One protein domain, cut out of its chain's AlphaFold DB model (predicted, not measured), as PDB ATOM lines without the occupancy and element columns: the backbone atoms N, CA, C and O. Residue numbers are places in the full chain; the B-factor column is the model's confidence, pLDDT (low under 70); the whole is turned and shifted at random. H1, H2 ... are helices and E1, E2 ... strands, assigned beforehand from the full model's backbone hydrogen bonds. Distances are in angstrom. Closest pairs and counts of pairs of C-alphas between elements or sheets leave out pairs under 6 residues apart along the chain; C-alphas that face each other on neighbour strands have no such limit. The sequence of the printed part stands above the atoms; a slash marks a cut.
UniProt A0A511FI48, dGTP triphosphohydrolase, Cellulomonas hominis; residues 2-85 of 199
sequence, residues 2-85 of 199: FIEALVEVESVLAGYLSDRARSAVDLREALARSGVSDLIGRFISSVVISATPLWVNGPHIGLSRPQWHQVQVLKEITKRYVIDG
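Overview. This is residues 2 to 85 of the 199 residues of the protein "dGTP triphosphohydrolase" of Cellulomonas hominis (UniProt A0A511FI48). A long, open helical hairpin, H1 and H2, has a small two-stranded hairpin, E1 and E2, beyond the far end of H2, and H3 crosses the first half of H1 at a steep angle. Residues 21 to 27, around the turn from H1 to H2, stick out at one end of the long axis, and the loop between E1 and E2 makes the other end. The printed part has 84 residues with three named helices and two named strands, in the order H1, H2, E1, E2, H3; the sheet E1 - E2 is antiparallel and the class is mostly helix. The whole is loose, with a radius of gyration of the C-alphas of 15.6 A, and elongated, spanning 52 by 27 by 22 A.

Arrangement. H1, residues 2 to 17, and H2, residues 25 to 45, form a helical hairpin at a shallow tilt of 25 degrees, opposite ways. They touch through residues 12 to 16 and 28 to 35 alone, the closest C-alphas being those of Tyr 16 and Ala 32, 6.7 A apart. E1, residues 47 to 49, and E2, residues 61 to 63, form an antiparallel hairpin; N 48 and O 62 are 2.9 A apart, within hydrogen-bond range. H3, residues 65 to 83, touches H1 with residues 66 to 74 alone, meeting residues 2 to 9, at a steep tilt of 52 degrees, the same way; the closest C-alphas, of Ala 5 and Gln 70, are 5.0 A apart. H2 and H3 are close but not clearly touching, with the C-alphas of Phe 43 and Gln 67 closest at 6.5 A. H1 is apart from E1 and E2. In H1, H2 and H3 every O i to N i+4 pair is within hydrogen-bond range.

Along the chain. H1 begins at C-alpha 2 (162.277, 183.502, 142.882) and is 21.8 A long; H2 is 30.2 A. E1 is 6.7 A and E2 7.2 A. H3, 25.2 A, ends at C-alpha 83 (163.910, 197.165, 125.188).

Size, cuts and confidence. The C-alphas of Ser 23 and Thr 52, the two farthest apart, are 51.9 A apart. The printed part has no cut, and the link from E1 to E2, 11 residues, is long. The mean pLDDT of the printed part is 84.5; residues 15 to 24 are under 70.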
ATOM      1  N   PHE A   2     162.268 183.005 144.281       75.94
ATOM      2  CA  PHE A   2     162.277 183.502 142.882       75.94
ATOM      3  C   PHE A   2     161.116 182.943 142.039       75.94
ATOM      4  O   PHE A   2     160.446 183.695 141.345       75.94
ATOM      5  N   ILE A   3     160.833 181.640 142.155       80.88
ATOM      6  CA  ILE A   3     159.689 181.000 141.480       80.88
ATOM      7  C   ILE A   3     158.358 181.602 141.960       80.88
ATOM      8  O   ILE A   3     157.479 181.860 141.152       80.88
ATOM      9  N   GLU A   4     158.226 181.903 143.255       82.56
ATOM     10  CA  GLU A   4     157.033 182.570 143.807       82.56
ATOM     11  C   GLU A   4     156.872 183.986 143.242       82.56
ATOM     12  O   GLU A   4     155.785 184.358 142.821       82.56
ATOM     13  N   ALA A   5     157.967 184.748 143.145       82.31
ATOM     14  CA  ALA A   5     157.947 186.058 142.504       82.31
ATOM     15  C   ALA A   5     157.535 185.974 141.025       82.31
ATOM     16  O   ALA A   5     156.797 186.838 140.557       82.31
ATOM     17  N   LEU A   6     157.975 184.938 140.303       83.81
ATOM     18  CA  LEU A   6     157.570 184.692 138.918       83.81
ATOM     19  C   LEU A   6     156.070 184.390 138.816       83.81
ATOM     20  O   LEU A   6     155.400 185.006 137.997       83.81
ATOM     21  N   VAL A   7     155.545 183.509 139.671       83.75
ATOM     22  CA  VAL A   7     154.116 183.148 139.707       83.75
ATOM     23  C   VAL A   7     153.245 184.353 140.072       83.75
ATOM     24  O   VAL A   7     152.195 184.563 139.471       83.75
ATOM     25  N   GLU A   8     153.674 185.188 141.021       80.56
ATOM     26  CA  GLU A   8     152.935 186.405 141.375       80.56
ATOM     27  C   GLU A   8     152.931 187.428 140.231       80.56
ATOM     28  O   GLU A   8     151.890 188.018 139.936       80.56
ATOM     29  N   VAL A   9     154.064 187.615 139.545       82.31
ATOM     30  CA  VAL A   9     154.129 188.488 138.364       82.31
ATOM     31  C   VAL A   9     153.279 187.926 137.225       82.31
ATOM     32  O   VAL A   9     152.537 188.679 136.599       82.31
ATOM     33  N   GLU A  10     153.324 186.616 136.983       83.31
ATOM     34  CA  GLU A  10     152.474 185.941 136.003       83.31
ATOM     35  C   GLU A  10     150.993 186.126 136.334       83.31
ATOM     36  O   GLU A  10     150.233 186.502 135.454       83.31
ATOM     37  N   SER A  11     150.573 185.955 137.591       78.31
ATOM     38  CA  SER A  11     149.181 186.169 138.001       78.31
ATOM     39  C   SER A  11     148.716 187.603 137.742       78.31
ATOM     40  O   SER A  11     147.581 187.814 137.314       78.31
ATOM     41  N   VAL A  12     149.578 188.588 138.006       73.94
ATOM     42  CA  VAL A  12     149.292 190.002 137.733       73.94
ATOM     43  C   VAL A  12     149.171 190.232 136.223       73.94
ATOM     44  O   VAL A  12     148.196 190.826 135.769       73.94
ATOM     45  N   LEU A  13     150.113 189.714 135.431       75.75
ATOM     46  CA  LEU A  13     150.129 189.867 133.973       75.75
ATOM     47  C   LEU A  13     148.997 189.106 133.277       75.75
ATOM     48  O   LEU A  13     148.380 189.649 132.368       75.75
ATOM     49  N   ALA A  14     148.676 187.891 133.710       73.38
ATOM     50  CA  ALA A  14     147.581 187.085 133.183       73.38
ATOM     51  C   ALA A  14     146.227 187.773 133.394       73.38
ATOM     52  O   ALA A  14     145.380 187.743 132.502       73.38
ATOM     53  N   GLY A  15     146.048 188.472 134.522       65.88
ATOM     54  CA  GLY A  15     144.886 189.333 134.747       65.88
ATOM     55  C   GLY A  15     144.734 190.422 133.677       65.88
ATOM     56  O   GLY A  15     143.622 190.667 133.214       65.88
ATOM     57  N   TYR A  16     145.844 191.013 133.217       64.06
ATOM     58  CA  TYR A  16     145.847 192.051 132.175       64.06
ATOM     59  C   TYR A  16     145.800 191.520 130.742       64.06
ATOM     60  O   TYR A  16     145.246 192.178 129.864       64.06
ATOM     61  N   LEU A  17     146.417 190.364 130.494       64.69
ATOM     62  CA  LEU A  17     146.565 189.765 129.167       64.69
ATOM     63  C   LEU A  17     145.414 188.816 128.810       64.69
ATOM     64  O   LEU A  17     145.329 188.377 127.665       64.69
ATOM     65  N   SER A  18     144.532 188.485 129.761       63.22
ATOM     66  CA  SER A  18     143.412 187.583 129.492       63.22
ATOM     67  C   SER A  18     142.447 188.154 128.440       63.22
ATOM     68  O   SER A  18     141.981 189.290 128.505       63.22
ATOM     69  N   ASP A  19     142.127 187.305 127.464       52.41
ATOM     70  CA  ASP A  19     141.439 187.574 126.193       52.41
ATOM     71  C   ASP A  19     139.948 187.988 126.317       52.41
ATOM     72  O   ASP A  19     139.187 187.975 125.349       52.41
ATOM     73  N   ARG A  20     139.475 188.337 127.522       48.66
ATOM     74  CA  ARG A  20     138.038 188.498 127.823       48.66
ATOM     75  C   ARG A  20     137.443 189.879 127.546       48.66
ATOM     76  O   ARG A  20     136.260 190.074 127.810       48.66
ATOM     77  N   ALA A  21     138.198 190.822 126.986       49.81
ATOM     78  CA  ALA A  21     137.699 192.179 126.746       49.81
ATOM     79  C   ALA A  21     138.170 192.776 125.413       49.81
ATOM     80  O   ALA A  21     138.672 193.897 125.364       49.81
ATOM     81  N   ARG A  22     137.954 192.072 124.295       53.03
ATOM     82  CA  ARG A  22     138.113 192.680 122.957       53.03
ATOM     83  C   ARG A  22     137.124 193.829 122.685       53.03
ATOM     84  O   ARG A  22     137.276 194.511 121.681       53.03
ATOM     85  N   SER A  23     136.130 194.066 123.551       55.44
ATOM     86  CA  SER A  23     135.020 194.995 123.287       55.44
ATOM     87  C   SER A  23     135.002 196.304 124.094       55.44
ATOM     88  O   SER A  23     134.092 197.096 123.872       55.44
ATOM     89  N   ALA A  24     135.949 196.582 125.002       69.88
ATOM     90  CA  ALA A  24     135.944 197.844 125.761       69.88
ATOM     91  C   ALA A  24     137.358 198.322 126.137       69.88
ATOM     92  O   ALA A  24     137.929 197.902 127.145       69.88
ATOM     93  N   VAL A  25     137.915 199.229 125.326       73.00
ATOM     94  CA  VAL A  25     139.234 199.852 125.552       73.00
ATOM     95  C   VAL A  25     139.287 200.567 126.909       73.00
ATOM     96  O   VAL A  25     140.252 200.372 127.649       73.00
ATOM     97  N   ASP A  26     138.224 201.286 127.273       76.12
ATOM     98  CA  ASP A  26     138.150 202.074 128.512       76.12
ATOM     99  C   ASP A  26     138.173 201.200 129.774       76.12
ATOM    100  O   ASP A  26     138.843 201.527 130.752       76.12
ATOM    101  N   LEU A  27     137.491 200.047 129.749       73.75
ATOM    102  CA  LEU A  27     137.502 199.095 130.865       73.75
ATOM    103  C   LEU A  27     138.900 198.495 131.053       73.75
ATOM    104  O   LEU A  27     139.374 198.378 132.181       73.75
ATOM    105  N   ARG A  28     139.582 198.148 129.954       70.25
ATOM    106  CA  ARG A  28     140.958 197.637 130.002       70.25
ATOM    107  C   ARG A  28     141.911 198.676 130.581       70.25
ATOM    108  O   ARG A  28     142.741 198.337 131.417       70.25
ATOM    109  N   GLU A  29     141.791 199.926 130.148       77.12
ATOM    110  CA  GLU A  29     142.627 201.010 130.653       77.12
ATOM    111  C   GLU A  29     142.364 201.289 132.139       77.12
ATOM    112  O   GLU A  29     143.312 201.431 132.910       77.12
ATOM    113  N   ALA A  30     141.099 201.293 132.569       79.38
ATOM    114  CA  ALA A  30     140.734 201.452 133.974       79.38
ATOM    115  C   ALA A  30     141.288 200.317 134.855       79.38
ATOM    116  O   ALA A  30     141.886 200.586 135.898       79.38
ATOM    117  N   LEU A  31     141.152 199.059 134.418       78.69
ATOM    118  CA  LEU A  31     141.697 197.899 135.130       78.69
ATOM    119  C   LEU A  31     143.229 197.927 135.178       78.69
ATOM    120  O   LEU A  31     143.808 197.686 136.237       78.69
ATOM    121  N   ALA A  32     143.882 198.275 134.064       79.06
ATOM    122  CA  ALA A  32     145.331 198.443 134.002       79.06
ATOM    123  C   ALA A  32     145.811 199.513 134.990       79.06
ATOM    124  O   ALA A  32     146.710 199.258 135.786       79.06
ATOM    125  N   ARG A  33     145.174 200.689 134.999       81.56
ATOM    126  CA  ARG A  33     145.501 201.770 135.938       81.56
ATOM    127  C   ARG A  33     145.316 201.341 137.391       81.56
ATOM    128  O   ARG A  33     146.214 201.576 138.197       81.56
ATOM    129  N   SER A  34     144.191 200.700 137.716       82.94
ATOM    130  CA  SER A  34     143.900 200.246 139.080       82.94
ATOM    131  C   SER A  34     144.949 199.255 139.574       82.94
ATOM    132  O   SER A  34     145.567 199.478 140.609       82.94
ATOM    133  N   GLY A  35     145.213 198.187 138.823       81.31
ATOM    134  CA  GLY A  35     146.150 197.179 139.304       81.31
ATOM    135  C   GLY A  35     147.618 197.635 139.242       81.31
ATOM    136  O   GLY A  35     148.435 197.169 140.038       81.31
ATOM    137  N   VAL A  36     147.985 198.565 138.346       84.88
ATOM    138  CA  VAL A  36     149.302 199.226 138.387       84.88
ATOM    139  C   VAL A  36     149.421 200.067 139.657       84.88
ATOM    140  O   VAL A  36     150.459 200.015 140.313       84.88
ATOM    141  N   SER A  37     148.365 200.786 140.043       89.00
ATOM    142  CA  SER A  37     148.326 201.529 141.306       89.00
ATOM    143  C   SER A  37     148.527 200.605 142.512       89.00
ATOM    144  O   SER A  37     149.351 200.902 143.376       89.00
ATOM    145  N   ASP A  38     147.858 199.450 142.545       88.31
ATOM    146  CA  ASP A  38     148.028 198.459 143.617       88.31
ATOM    147  C   ASP A  38     149.454 197.893 143.655       88.31
ATOM    148  O   ASP A  38     150.049 197.730 144.723       88.31
ATOM    149  N   LEU A  39     150.039 197.614 142.485       88.62
ATOM    150  CA  LEU A  39     151.415 197.135 142.374       88.62
ATOM    151  C   LEU A  39     152.417 198.172 142.900       88.62
ATOM    152  O   LEU A  39     153.311 197.817 143.669       88.62
ATOM    153  N   ILE A  40     152.240 199.444 142.532       91.94
ATOM    154  CA  ILE A  40     153.045 200.560 143.041       91.94
ATOM    155  C   ILE A  40     152.901 200.660 144.561       91.94
ATOM    156  O   ILE A  40     153.914 200.720 145.257       91.94
ATOM    157  N   GLY A  41     151.670 200.610 145.079       94.19
ATOM    158  CA  GLY A  41     151.396 200.626 146.514       94.19
ATOM    159  C   GLY A  41     152.148 199.520 147.253       94.19
ATOM    160  O   GLY A  41     152.866 199.798 148.211       94.19
ATOM    161  N   ARG A  42     152.089 198.278 146.752       91.69
ATOM    162  CA  ARG A  42     152.831 197.143 147.329       91.69
ATOM    163  C   ARG A  42     154.343 197.349 147.316       91.69
ATOM    164  O   ARG A  42     154.997 197.034 148.309       91.69
ATOM    165  N   PHE A  43     154.911 197.877 146.230       94.69
ATOM    166  CA  PHE A  43     156.349 198.150 146.182       94.69
ATOM    167  C   PHE A  43     156.756 199.237 147.169       94.69
ATOM    168  O   PHE A  43     157.709 199.025 147.918       94.69
ATOM    169  N   ILE A  44     156.004 200.338 147.244       96.12
ATOM    170  CA  ILE A  44     156.241 201.413 148.214       96.12
ATOM    171  C   ILE A  44     156.178 200.866 149.646       96.12
ATOM    172  O   ILE A  44     157.095 201.102 150.430       96.12
ATOM    173  N   SER A  45     155.155 200.075 149.979       96.25
ATOM    174  CA  SER A  45     155.013 199.463 151.308       96.25
ATOM    175  C   SER A  45     156.115 198.453 151.647       96.25
ATOM    176  O   SER A  45     156.294 198.125 152.816       96.25
ATOM    177  N   SER A  46     156.854 197.956 150.653       95.94
ATOM    178  CA  SER A  46     157.956 197.007 150.843       95.94
ATOM    179  C   SER A  46     159.338 197.659 150.912       95.94
ATOM    180  O   SER A  46     160.337 196.939 150.977       95.94
ATOM    181  N   VAL A  47     159.419 198.994 150.869       96.88
ATOM    182  CA  VAL A  47     160.691 199.717 150.959       96.88
ATOM    183  C   VAL A  47     161.333 199.488 152.325       96.88
ATOM    184  O   VAL A  47     160.722 199.701 153.369       96.88
ATOM    185  N   VAL A  48     162.596 199.070 152.304       95.25
ATOM    186  CA  VAL A  48     163.431 198.866 153.487       95.25
ATOM    187  C   VAL A  48     164.560 199.886 153.458       95.25
ATOM    188  O   VAL A  48     165.242 200.035 152.443       95.25
ATOM    189  N   ILE A  49     164.762 200.570 154.583       96.38
ATOM    190  CA  ILE A  49     165.857 201.518 154.800       96.38
ATOM    191  C   ILE A  49     166.767 200.936 155.879       96.38
ATOM    192  O   ILE A  49     166.289 200.507 156.928       96.38
ATOM    193  N   SER A  50     168.071 200.912 155.621       93.75
ATOM    194  CA  SER A  50     169.068 200.325 156.511       93.75
ATOM    195  C   SER A  50     170.226 201.286 156.764       93.75
ATOM    196  O   SER A  50     170.765 201.897 155.840       93.75
ATOM    197  N   ALA A  51     170.644 201.394 158.028       94.69
ATOM    198  CA  ALA A  51     171.806 202.193 158.424       94.69
ATOM    199  C   ALA A  51     173.117 201.629 157.854       94.69
ATOM    200  O   ALA A  51     174.050 202.378 157.580       94.69
ATOM    201  N   THR A  52     173.172 200.318 157.617       94.19
ATOM    202  CA  THR A  52     174.260 199.655 156.892       94.19
ATOM    203  C   THR A  52     173.802 199.255 155.486       94.19
ATOM    204  O   THR A  52     172.615 198.974 155.295       94.19
ATOM    205  N   PRO A  53     174.697 199.223 154.484       94.00
ATOM    206  CA  PRO A  53     174.351 198.764 153.140       94.00
ATOM    207  C   PRO A  53     173.694 197.379 153.148       94.00
ATOM    208  O   PRO A  53     174.123 196.491 153.885       94.00
ATOM    209  N   LEU A  54     172.685 197.169 152.296       89.25
ATOM    210  CA  LEU A  54     171.956 195.892 152.211       89.25
ATOM    211  C   LEU A  54     172.840 194.716 151.740       89.25
ATOM    212  O   LEU A  54     172.498 193.555 151.954       89.25
ATOM    213  N   TRP A  55     173.973 195.015 151.103       89.56
ATOM    214  CA  TRP A  55     175.076 194.103 150.783       89.56
ATOM    215  C   TRP A  55     176.371 194.918 150.614       89.56
ATOM    216  O   TRP A  55     176.331 196.146 150.644       89.56
ATOM    217  N   VAL A  56     177.527 194.266 150.435       94.38
ATOM    218  CA  VAL A  56     178.823 194.956 150.252       94.38
ATOM    219  C   VAL A  56     178.752 195.918 149.057       94.38
ATOM    220  O   VAL A  56     178.454 195.486 147.946       94.38
ATOM    221  N   ASN A  57     179.011 197.213 149.288       90.75
ATOM    222  CA  ASN A  57     178.845 198.306 148.309       90.75
ATOM    223  C   ASN A  57     177.420 198.437 147.734       90.75
ATOM    224  O   ASN A  57     177.220 198.966 146.641       90.75
ATOM    225  N   GLY A  58     176.425 197.917 148.451       89.88
ATOM    226  CA  GLY A  58     175.020 198.000 148.094       89.88
ATOM    227  C   GLY A  58     174.366 199.314 148.526       89.88
ATOM    228  O   GLY A  58     174.966 200.129 149.228       89.88
ATOM    229  N   PRO A  59     173.105 199.527 148.134       94.00
ATOM    230  CA  PRO A  59     172.339 200.672 148.577       94.00
ATOM    231  C   PRO A  59     171.899 200.499 150.036       94.00
ATOM    232  O   PRO A  59     171.746 199.388 150.547       94.00
ATOM    233  N   HIS A  60     171.627 201.627 150.685       95.50
ATOM    234  CA  HIS A  60     170.971 201.688 151.995       95.50
ATOM    235  C   HIS A  60     169.444 201.579 151.904       95.50
ATOM    236  O   HIS A  60     168.768 201.399 152.912       95.50
ATOM    237  N   ILE A  61     168.900 201.702 150.693       95.81
ATOM    238  CA  ILE A  61     167.471 201.648 150.406       95.81
ATOM    239  C   ILE A  61     167.239 200.525 149.405       95.81
ATOM    240  O   ILE A  61     167.913 200.440 148.378       95.81
ATOM    241  N   GLY A  62     166.275 199.668 149.695       94.62
ATOM    242  CA  GLY A  62     165.900 198.577 148.812       94.62
ATOM    243  C   GLY A  62     164.462 198.155 149.034       94.62
ATOM    244  O   GLY A  62     163.684 198.850 149.679       94.62
ATOM    245  N   LEU A  63     164.115 197.000 148.485       94.88
ATOM    246  CA  LEU A  63     162.828 196.360 148.717       94.88
ATOM    247  C   LEU A  63     163.043 195.126 149.580       94.88
ATOM    248  O   LEU A  63     164.121 194.521 149.563       94.88
ATOM    249  N   SER A  64     161.998 194.717 150.288       92.69
ATOM    250  CA  SER A  64     161.980 193.413 150.932       92.69
ATOM    251  C   SER A  64     162.208 192.302 149.890       92.69
ATOM    252  O   SER A  64     161.902 192.453 148.701       92.69
ATOM    253  N   ARG A  65     162.810 191.186 150.315       87.56
ATOM    254  CA  ARG A  65     163.377 190.180 149.401       87.56
ATOM    255  C   ARG A  65     162.383 189.648 148.344       87.56
ATOM    256  O   ARG A  65     162.789 189.562 147.184       87.56
ATOM    257  N   PRO A  66     161.107 189.341 148.661       88.69
ATOM    258  CA  PRO A  66     160.124 188.930 147.655       88.69
ATOM    259  C   PRO A  66     159.864 190.002 146.585       88.69
ATOM    260  O   PRO A  66     159.972 189.714 145.393       88.69
ATOM    261  N   GLN A  67     159.610 191.254 146.984       92.81
ATOM    262  CA  GLN A  67     159.348 192.353 146.046       92.81
ATOM    263  C   GLN A  67     160.584 192.728 145.226       92.81
ATOM    264  O   GLN A  67     160.464 193.088 144.055       92.81
ATOM    265  N   TRP A  68     161.785 192.578 145.792       92.56
ATOM    266  CA  TRP A  68     163.021 192.738 145.032       92.56
ATOM    267  C   TRP A  68     163.085 191.762 143.849       92.56
ATOM    268  O   TRP A  68     163.367 192.188 142.729       92.56
ATOM    269  N   HIS A  69     162.766 190.478 144.066       92.38
ATOM    270  CA  HIS A  69     162.728 189.478 142.994       92.38
ATOM    271  C   HIS A  69     161.648 189.784 141.949       92.38
ATOM    272  O   HIS A  69     161.912 189.636 140.757       92.38
ATOM    273  N   GLN A  70     160.475 190.272 142.362       91.62
ATOM    274  CA  GLN A  70     159.414 190.683 141.432       91.62
ATOM    275  C   GLN A  70     159.869 191.809 140.504       91.62
ATOM    276  O   GLN A  70     159.657 191.731 139.296       91.62
ATOM    277  N   VAL A  71     160.559 192.822 141.036       93.62
ATOM    278  CA  VAL A  71     161.134 193.896 140.213       93.62
ATOM    279  C   VAL A  71     162.170 193.353 139.227       93.62
ATOM    280  O   VAL A  71     162.210 193.824 138.094       93.62
ATOM    281  N   GLN A  72     162.978 192.354 139.604       93.88
ATOM    282  CA  GLN A  72     163.911 191.731 138.654       93.88
ATOM    283  C   GLN A  72     163.177 191.020 137.510       93.88
ATOM    284  O   GLN A  72     163.544 191.204 136.353       93.88
ATOM    285  N   VAL A  73     162.115 190.262 137.810       92.81
ATOM    286  CA  VAL A  73     161.293 189.603 136.780       92.81
ATOM    287  C   VAL A  73     160.651 190.641 135.855       92.81
ATOM    288  O   VAL A  73     160.738 190.512 134.638       92.81
ATOM    289  N   LEU A  74     160.068 191.710 136.408       92.12
ATOM    290  CA  LEU A  74     159.461 192.788 135.616       92.12
ATOM    291  C   LEU A  74     160.486 193.504 134.728       92.12
ATOM    292  O   LEU A  74     160.184 193.809 133.573       92.12
ATOM    293  N   LYS A  75     161.700 193.749 135.234       94.25
ATOM    294  CA  LYS A  75     162.808 194.296 134.440       94.25
ATOM    295  C   LYS A  75     163.187 193.370 133.291       94.25
ATOM    296  O   LYS A  75     163.367 193.864 132.185       94.25
ATOM    297  N   GLU A  76     163.266 192.063 133.525       94.31
ATOM    298  CA  GLU A  76     163.619 191.098 132.479       94.31
ATOM    299  C   GLU A  76     162.534 190.998 131.399       94.31
ATOM    300  O   GLU A  76     162.836 191.049 130.209       94.31
ATOM    301  N   ILE A  77     161.259 190.956 131.795       90.75
ATOM    302  CA  ILE A  77     160.128 190.995 130.856       90.75
ATOM    303  C   ILE A  77     160.165 192.296 130.041       90.75
ATOM    304  O   ILE A  77     160.078 192.266 128.814       90.75
ATOM    305  N   THR A  78     160.352 193.441 130.702       90.94
ATOM    306  CA  THR A  78     160.431 194.747 130.025       90.94
ATOM    307  C   THR A  78     161.613 194.787 129.064       90.94
ATOM    308  O   THR A  78     161.477 195.242 127.931       90.94
ATOM    309  N   LYS A  79     162.768 194.261 129.474       92.81
ATOM    310  CA  LYS A  79     163.940 194.169 128.611       92.81
ATOM    311  C   LYS A  79     163.635 193.357 127.357       92.81
ATOM    312  O   LYS A  79     163.800 193.865 126.257       92.81
ATOM    313  N   ARG A  80     163.112 192.142 127.515       90.88
ATOM    314  CA  ARG A  80     162.893 191.216 126.401       90.88
ATOM    315  C   ARG A  80     161.832 191.683 125.404       90.88
ATOM    316  O   ARG A  80     161.982 191.433 124.211       90.88
ATOM    317  N   TYR A  81     160.754 192.298 125.884       88.00
ATOM    318  CA  TYR A  81     159.591 192.618 125.047       88.00
ATOM    319  C   TYR A  81     159.472 194.095 124.674       88.00
ATOM    320  O   TYR A  81     158.774 194.413 123.716       88.00
ATOM    321  N   VAL A  82     160.139 194.993 125.404       89.44
ATOM    322  CA  VAL A  82     160.133 196.435 125.118       89.44
ATOM    323  C   VAL A  82     161.514 196.894 124.666       89.44
ATOM    324  O   VAL A  82     161.630 197.464 123.586       89.44
ATOM    325  N   ILE A  83     162.564 196.628 125.456       90.94
ATOM    326  CA  ILE A  83     163.910 197.165 125.188       90.94
ATOM    327  C   ILE A  83     164.548 196.513 123.954       90.94
ATOM    328  O   ILE A  83     165.040 197.212 123.076       90.94
ATOM    329  N   ASP A  84     164.485 195.186 123.859       91.31
ATOM    330  CA  ASP A  84     165.071 194.402 122.764       91.31
ATOM    331  C   ASP A  84     164.190 194.406 121.491       91.31
ATOM    332  O   ASP A  84     164.488 193.726 120.505       91.31
ATOM    333  N   GLY A  85     163.077 195.148 121.503       91.69
ATOM    334  CA  GLY A  85     162.143 195.246 120.386       91.69
ATOM    335  C   GLY A  85     162.745 195.974 119.181       91.69
ATOM    336  O   GLY A  85     163.390 197.014 119.315       91.69
TER     337      GLY A  85